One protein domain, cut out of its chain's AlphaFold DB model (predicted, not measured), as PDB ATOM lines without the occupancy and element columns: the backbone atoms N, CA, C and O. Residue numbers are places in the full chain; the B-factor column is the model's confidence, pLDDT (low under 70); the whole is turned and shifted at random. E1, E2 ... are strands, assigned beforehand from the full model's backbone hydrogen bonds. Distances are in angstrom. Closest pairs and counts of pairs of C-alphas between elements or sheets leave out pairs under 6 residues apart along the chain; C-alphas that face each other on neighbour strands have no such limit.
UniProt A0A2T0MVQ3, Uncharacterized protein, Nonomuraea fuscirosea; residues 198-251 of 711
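Overview. This is residues 198 to 251 of the 711 residues of an uncharacterized protein of Nonomuraea fuscirosea (UniProt A0A2T0MVQ3). Little regular structure is here: a small body of loops, with one short hairpin, E1 and E2, toward one end of its longest axis and a loop of residues 242 to 251 at the other end. From the first residue, a looping stretch, 198 to 218, leads into E1, and a second, 230 to 251, follows E2. The printed part has 54 residues, no named helix and two antiparallel strands, all strand by class, with 6 residues in named elements. It is compact, with a radius of gyration of the C-alphas of 10.5 A and spans of 27 by 23 by 18 A.

Arrangement. Look at E1, residues 219 to 221, and E2, residues 227 to 229: they form a hairpin with a tight link, 149 degrees between directions. N 220 and O 228 are within hydrogen-bond range at 2.8 A.

Along the chain. Find C-alpha 219 at (156.674, 142.576, 92.585); E1 runs 6.5 A from there. E2 runs 6.7 A to C-alpha 229 at (157.254, 139.080, 95.362).

Size, cuts and confidence. The C-alphas farthest apart, of Leu 214 and Pro 251, are 28.4 A apart. The printed part has no cut. Residue 251 has pLDDT under 70.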
ATOM      1  N   TYR A 198     149.153 131.735  95.365       90.69
ATOM      2  CA  TYR A 198     149.625 132.420  96.574       90.69
ATOM      3  C   TYR A 198     148.567 133.363  97.138       90.69
ATOM      4  O   TYR A 198     147.972 134.127  96.387       90.69
ATOM      5  N   ALA A 199     148.343 133.361  98.450       89.69
ATOM      6  CA  ALA A 199     147.448 134.328  99.083       89.69
ATOM      7  C   ALA A 199     148.192 135.602  99.503       89.69
ATOM      8  O   ALA A 199     149.324 135.561  99.996       89.69
ATOM      9  N   CYS A 200     147.536 136.749  99.324       90.38
ATOM     10  CA  CYS A 200     148.001 138.019  99.870       90.38
ATOM     11  C   CYS A 200     147.930 137.988 101.411       90.38
ATOM     12  O   CYS A 200     146.856 137.713 101.944       90.38
ATOM     13  N   PRO A 201     149.008 138.335 102.141       88.50
ATOM     14  CA  PRO A 201     149.023 138.268 103.605       88.50
ATOM     15  C   PRO A 201     148.124 139.321 104.268       88.50
ATOM     16  O   PRO A 201     147.777 139.177 105.431       88.50
ATOM     17  N   THR A 202     147.752 140.384 103.546       87.69
ATOM     18  CA  THR A 202     146.938 141.484 104.086       87.69
ATOM     19  C   THR A 202     145.444 141.286 103.841       87.69
ATOM     20  O   THR A 202     144.645 141.567 104.722       87.69
ATOM     21  N   CYS A 203     145.047 140.834 102.644       86.94
ATOM     22  CA  CYS A 203     143.632 140.749 102.258       86.94
ATOM     23  C   CYS A 203     143.160 139.340 101.874       86.94
ATOM     24  O   CYS A 203     142.014 139.184 101.473       86.94
ATOM     25  N   GLY A 204     144.033 138.328 101.901       87.94
ATOM     26  CA  GLY A 204     143.682 136.936 101.591       87.94
ATOM     27  C   GLY A 204     143.413 136.621 100.114       87.94
ATOM     28  O   GLY A 204     143.249 135.454  99.766       87.94
ATOM     29  N   ASN A 205     143.403 137.619  99.221       90.25
ATOM     30  CA  ASN A 205     143.157 137.395  97.794       90.25
ATOM     31  C   ASN A 205     144.158 136.394  97.199       90.25
ATOM     32  O   ASN A 205     145.369 136.516  97.402       90.25
ATOM     33  N   LYS A 206     143.634 135.429  96.436       90.38
ATOM     34  CA  LYS A 206     144.403 134.362  95.788       90.38
ATOM     35  C   LYS A 206     145.001 134.844  94.460       90.38
ATOM     36  O   LYS A 206     144.284 135.322  93.584       90.38
ATOM     37  N   HIS A 207     146.306 134.658  94.302       91.62
ATOM     38  CA  HIS A 207     147.091 134.999  93.122       91.62
ATOM     39  C   HIS A 207     147.587 133.734  92.413       91.62
ATOM     40  O   HIS A 207     148.580 133.124  92.817       91.62
ATOM     41  N   ALA A 208     146.892 133.325  91.350       89.38
ATOM     42  CA  ALA A 208     147.217 132.109  90.595       89.38
ATOM     43  C   ALA A 208     148.370 132.297  89.593       89.38
ATOM     44  O   ALA A 208     148.949 131.322  89.122       89.38
ATOM     45  N   LYS A 209     148.698 133.546  89.236       88.56
ATOM     46  CA  LYS A 209     149.735 133.881  88.244       88.56
ATOM     47  C   LYS A 209     150.816 134.782  88.844       88.56
ATOM     48  O   LYS A 209     151.278 135.710  88.192       88.56
ATOM     49  N   LEU A 210     151.245 134.492  90.074       90.81
ATOM     50  CA  LEU A 210     152.298 135.249  90.758       90.81
ATOM     51  C   LEU A 210     153.702 134.888  90.233       90.81
ATOM     52  O   LEU A 210     154.494 134.212  90.891       90.81
ATOM     53  N   ARG A 211     153.999 135.327  89.012       91.44
ATOM     54  CA  ARG A 211     155.285 135.175  88.318       91.44
ATOM     55  C   ARG A 211     155.602 136.472  87.575       91.44
ATOM     56  O   ARG A 211     154.652 137.170  87.240       91.44
ATOM     57  N   PRO A 212     156.874 136.766  87.246       93.50
ATOM     58  CA  PRO A 212     157.208 137.973  86.498       93.50
ATOM     59  C   PRO A 212     156.367 138.065  85.221       93.50
ATOM     60  O   PRO A 212     156.420 137.164  84.375       93.50
ATOM     61  N   ASP A 213     155.540 139.097  85.101       91.62
ATOM     62  CA  ASP A 213     154.659 139.319  83.954       91.62
ATOM     63  C   ASP A 213     154.291 140.810  83.790       91.62
ATOM     64  O   ASP A 213     154.950 141.706  84.324       91.62
ATOM     65  N   LEU A 214     153.256 141.098  82.995       88.56
ATOM     66  CA  LEU A 214     152.765 142.460  82.773       88.56
ATOM     67  C   LEU A 214     152.081 143.079  84.003       88.56
ATOM     68  O   LEU A 214     151.801 144.267  83.967       88.56
ATOM     69  N   ASN A 215     151.806 142.340  85.075       87.62
ATOM     70  CA  ASN A 215     151.284 142.851  86.348       87.62
ATOM     71  C   ASN A 215     152.406 143.178  87.349       87.62
ATOM     72  O   ASN A 215     152.184 143.871  88.343       87.62
ATOM     73  N   GLY A 216     153.633 142.731  87.077       88.88
ATOM     74  CA  GLY A 216     154.821 143.104  87.834       88.88
ATOM     75  C   GLY A 216     156.025 142.227  87.498       88.88
ATOM     76  O   GLY A 216     155.926 141.006  87.477       88.88
ATOM     77  N   ALA A 217     157.192 142.837  87.281       90.69
ATOM     78  CA  ALA A 217     158.428 142.104  87.026       90.69
ATOM     79  C   ALA A 217     158.962 141.480  88.324       90.69
ATOM     80  O   ALA A 217     158.935 140.265  88.480       90.69
ATOM     81  N   ALA A 218     159.379 142.307  89.290       91.31
ATOM     82  CA  ALA A 218     159.899 141.859  90.589       91.31
ATOM     83  C   ALA A 218     158.814 141.722  91.674       91.31
ATOM     84  O   ALA A 218     158.931 140.917  92.601       91.31
ATOM     85  N   ARG A 219     157.767 142.556  91.605       90.75
ATOM     86  CA  ARG A 219     156.674 142.576  92.585       90.75
ATOM     87  C   ARG A 219     155.341 142.878  91.908       90.75
ATOM     88  O   ARG A 219     155.259 143.850  91.162       90.75
ATOM     89  N   HIS A 220     154.310 142.099  92.217       91.38
ATOM     90  CA  HIS A 220     152.921 142.437  91.903       91.38
ATOM     91  C   HIS A 220     152.383 143.379  92.976       91.38
ATOM     92  O   HIS A 220     152.730 143.258  94.152       91.38
ATOM     93  N   VAL A 221     151.516 144.311  92.592       89.94
ATOM     94  CA  VAL A 221     150.764 145.129  93.550       89.94
ATOM     95  C   VAL A 221     149.351 144.571  93.609       89.94
ATOM     96  O   VAL A 221     148.610 144.697  92.639       89.94
ATOM     97  N   CYS A 222     148.992 143.938  94.725       89.44
ATOM     98  CA  CYS A 222     147.647 143.422  94.968       89.44
ATOM     99  C   CYS A 222     146.621 144.570  94.970       89.44
ATOM    100  O   CYS A 222     146.970 145.725  95.226       89.44
ATOM    101  N   GLN A 223     145.344 144.260  94.752       86.50
ATOM    102  CA  GLN A 223     144.239 145.220  94.845       86.50
ATOM    103  C   GLN A 223     144.209 145.999  96.173       86.50
ATOM    104  O   GLN A 223     143.920 147.193  96.171       86.50
ATOM    105  N   CYS A 224     144.571 145.360  97.291       84.69
ATOM    106  CA  CYS A 224     144.679 146.024  98.597       84.69
ATOM    107  C   CYS A 224     145.894 146.966  98.724       84.69
ATOM    108  O   CYS A 224     146.035 147.658  99.724       84.69
ATOM    109  N   GLY A 225     146.784 147.010  97.727       85.00
ATOM    110  CA  GLY A 225     147.999 147.826  97.732       85.00
ATOM    111  C   GLY A 225     149.251 147.110  98.247       85.00
ATOM    112  O   GLY A 225     150.341 147.682  98.188       85.00
ATOM    113  N   THR A 226     149.126 145.868  98.718       88.62
ATOM    114  CA  THR A 226     150.249 145.049  99.191       88.62
ATOM    115  C   THR A 226     151.153 144.600  98.043       88.62
ATOM    116  O   THR A 226     150.678 144.135  97.006       88.62
ATOM    117  N   ARG A 227     152.475 144.729  98.220       90.50
ATOM    118  CA  ARG A 227     153.481 144.312  97.229       90.50
ATOM    119  C   ARG A 227     153.891 142.857  97.454       90.50
ATOM    120  O   ARG A 227     154.516 142.548  98.469       90.50
ATOM    121  N   LEU A 228     153.592 141.994  96.490       91.69
ATOM    122  CA  LEU A 228     153.864 140.558  96.521       91.69
ATOM    123  C   LEU A 228     155.079 140.220  95.642       91.69
ATOM    124  O   LEU A 228     155.113 140.655  94.493       91.69
ATOM    125  N   PRO A 229     156.079 139.476  96.137       92.31
ATOM    126  CA  PRO A 229     157.254 139.080  95.362       92.31
ATOM    127  C   PRO A 229     156.892 138.044  94.293       92.31
ATOM    128  O   PRO A 229     156.127 137.116  94.548       92.31
ATOM    129  N   THR A 230     157.465 138.189  93.099       91.69
ATOM    130  CA  THR A 230     157.143 137.337  91.941       91.69
ATOM    131  C   THR A 230     158.097 136.169  91.737       91.69
ATOM    132  O   THR A 230     157.721 135.243  91.030       91.69
ATOM    133  N   THR A 231     159.297 136.180  92.326       89.06
ATOM    134  CA  THR A 231     160.323 135.126  92.176       89.06
ATOM    135  C   THR A 231     160.702 134.500  93.517       89.06
ATOM    136  O   THR A 231     160.494 135.095  94.582       89.06
ATOM    137  N   ILE A 232     161.278 133.293  93.488       84.31
ATOM    138  CA  ILE A 232     161.710 132.571  94.697       84.31
ATOM    139  C   ILE A 232     162.775 133.378  95.452       84.31
ATOM    140  O   ILE A 232     162.631 133.595  96.654       84.31
ATOM    141  N   LEU A 233     163.784 133.903  94.748       82.44
ATOM    142  CA  LEU A 233     164.873 134.710  95.324       82.44
ATOM    143  C   LEU A 233     164.378 135.979  96.030       82.44
ATOM    144  O   LEU A 233     164.895 136.344  97.081       82.44
ATOM    145  N   LEU A 234     163.333 136.620  95.497       85.75
ATOM    146  CA  LEU A 234     162.726 137.804  96.112       85.75
ATOM    147  C   LEU A 234     161.820 137.476  97.306       85.75
ATOM    148  O   LEU A 234     161.311 138.392  97.951       85.75
ATOM    149  N   GLY A 235     161.611 136.193  97.612       83.38
ATOM    150  CA  GLY A 235     160.832 135.756  98.764       83.38
ATOM    151  C   GLY A 235     159.409 135.304  98.450       83.38
ATOM    152  O   GLY A 235     158.601 135.272  99.374       83.38
ATOM    153  N   ARG A 236     159.075 134.912  97.207       88.12
ATOM    154  CA  ARG A 236     157.756 134.316  96.871       88.12
ATOM    155  C   ARG A 236     157.399 133.137  97.778       88.12
ATOM    156  O   ARG A 236     156.261 133.022  98.215       88.12
ATOM    157  N   TYR A 237     158.395 132.342  98.170       79.25
ATOM    158  CA  TYR A 237     158.243 131.243  99.128       79.25
ATOM    159  C   TYR A 237     157.863 131.689 100.552       79.25
ATOM    160  O   TYR A 237     157.670 130.836 101.405       79.25
ATOM    161  N   ARG A 238     157.798 132.990 100.874       81.50
ATOM    162  CA  ARG A 238     157.353 133.499 102.190       81.50
ATOM    163  C   ARG A 238     155.843 133.731 102.249       81.50
ATOM    164  O   ARG A 238     155.317 133.972 103.330       81.50
ATOM    165  N   LEU A 239     155.163 133.653 101.107       86.31
ATOM    166  CA  LEU A 239     153.714 133.771 101.001       86.31
ATOM    167  C   LEU A 239     153.036 132.419 101.228       86.31
ATOM    168  O   LEU A 239     153.581 131.365 100.890       86.31
ATOM    169  N   GLN A 240     151.824 132.446 101.772       86.19
ATOM    170  CA  GLN A 240     151.009 131.246 101.915       86.19
ATOM    171  C   GLN A 240     150.636 130.710 100.526       86.19
ATOM    172  O   GLN A 240     150.150 131.470  99.689       86.19
ATOM    173  N   ALA A 241     150.897 129.428 100.274       86.88
ATOM    174  CA  ALA A 241     150.711 128.787  98.975       86.88
ATOM    175  C   ALA A 241     149.588 127.749  99.048       86.88
ATOM    176  O   ALA A 241     149.421 127.099 100.070       86.88
ATOM    177  N   PHE A 242     148.848 127.567  97.964       87.25
ATOM    178  CA  PHE A 242     147.736 126.631  97.839       87.25
ATOM    179  C   PHE A 242     147.893 125.819  96.555       87.25
ATOM    180  O   PHE A 242     148.415 126.314  95.548       87.25
ATOM    181  N   CYS A 243     147.424 124.573  96.576       85.94
ATOM    182  CA  CYS A 243     147.382 123.749  95.375       85.94
ATOM    183  C   CYS A 243     146.376 124.338  94.365       85.94
ATOM    184  O   CYS A 243     145.236 124.601  94.746       85.94
ATOM    185  N   PRO A 244     146.731 124.503  93.077       87.69
ATOM    186  CA  PRO A 244     145.800 125.011  92.067       87.69
ATOM    187  C   PRO A 244     144.664 124.037  91.713       87.69
ATOM    188  O   PRO A 244     143.715 124.451  91.057       87.69
ATOM    189  N   HIS A 245     144.759 122.766  92.117       86.94
ATOM    190  CA  HIS A 245     143.777 121.729  91.785       86.94
ATOM    191  C   HIS A 245     142.835 121.408  92.951       86.94
ATOM    192  O   HIS A 245     141.625 121.441  92.768       86.94
ATOM    193  N   CYS A 246     143.367 121.108  94.144       83.81
ATOM    194  CA  CYS A 246     142.540 120.789  95.318       83.81
ATOM    195  C   CYS A 246     142.322 121.968  96.276       83.81
ATOM    196  O   CYS A 246     141.651 121.804  97.288       83.81
ATOM    197  N   GLU A 247     142.928 123.128  96.003       86.38
ATOM    198  CA  GLU A 247     142.842 124.352  96.815       86.38
ATOM    199  C   GLU A 247     143.275 124.222  98.285       86.38
ATOM    200  O   GLU A 247     143.111 125.166  99.058       86.38
ATOM    201  N   ARG A 248     143.888 123.098  98.676       81.88
ATOM    202  CA  ARG A 248     144.434 122.895 100.023       81.88
ATOM    203  C   ARG A 248     145.738 123.671 100.218       81.88
ATOM    204  O   ARG A 248     146.495 123.900  99.267       81.88
ATOM    205  N   LEU A 249     145.979 124.079 101.461       81.00
ATOM    206  CA  LEU A 249     147.151 124.835 101.900       81.00
ATOM    207  C   LEU A 249     148.429 124.010 101.719       81.00
ATOM    208  O   LEU A 249     148.540 122.952 102.294       81.00
ATOM    209  N   LEU A 250     149.424 124.468 100.971       78.06
ATOM    210  CA  LEU A 250     150.680 123.726 100.842       78.06
ATOM    211  C   LEU A 250     151.604 123.963 102.052       78.06
ATOM    212  O   LEU A 250     151.686 125.100 102.539       78.06
ATOM    213  N   PRO A 251     152.356 122.932 102.495       68.25
ATOM    214  CA  PRO A 251     153.357 123.073 103.543       68.25
ATOM    215  C   PRO A 251     154.395 124.155 103.254       68.25
ATOM    216  O   PRO A 251     154.670 124.535 102.112       68.25
TER     217      PRO A 251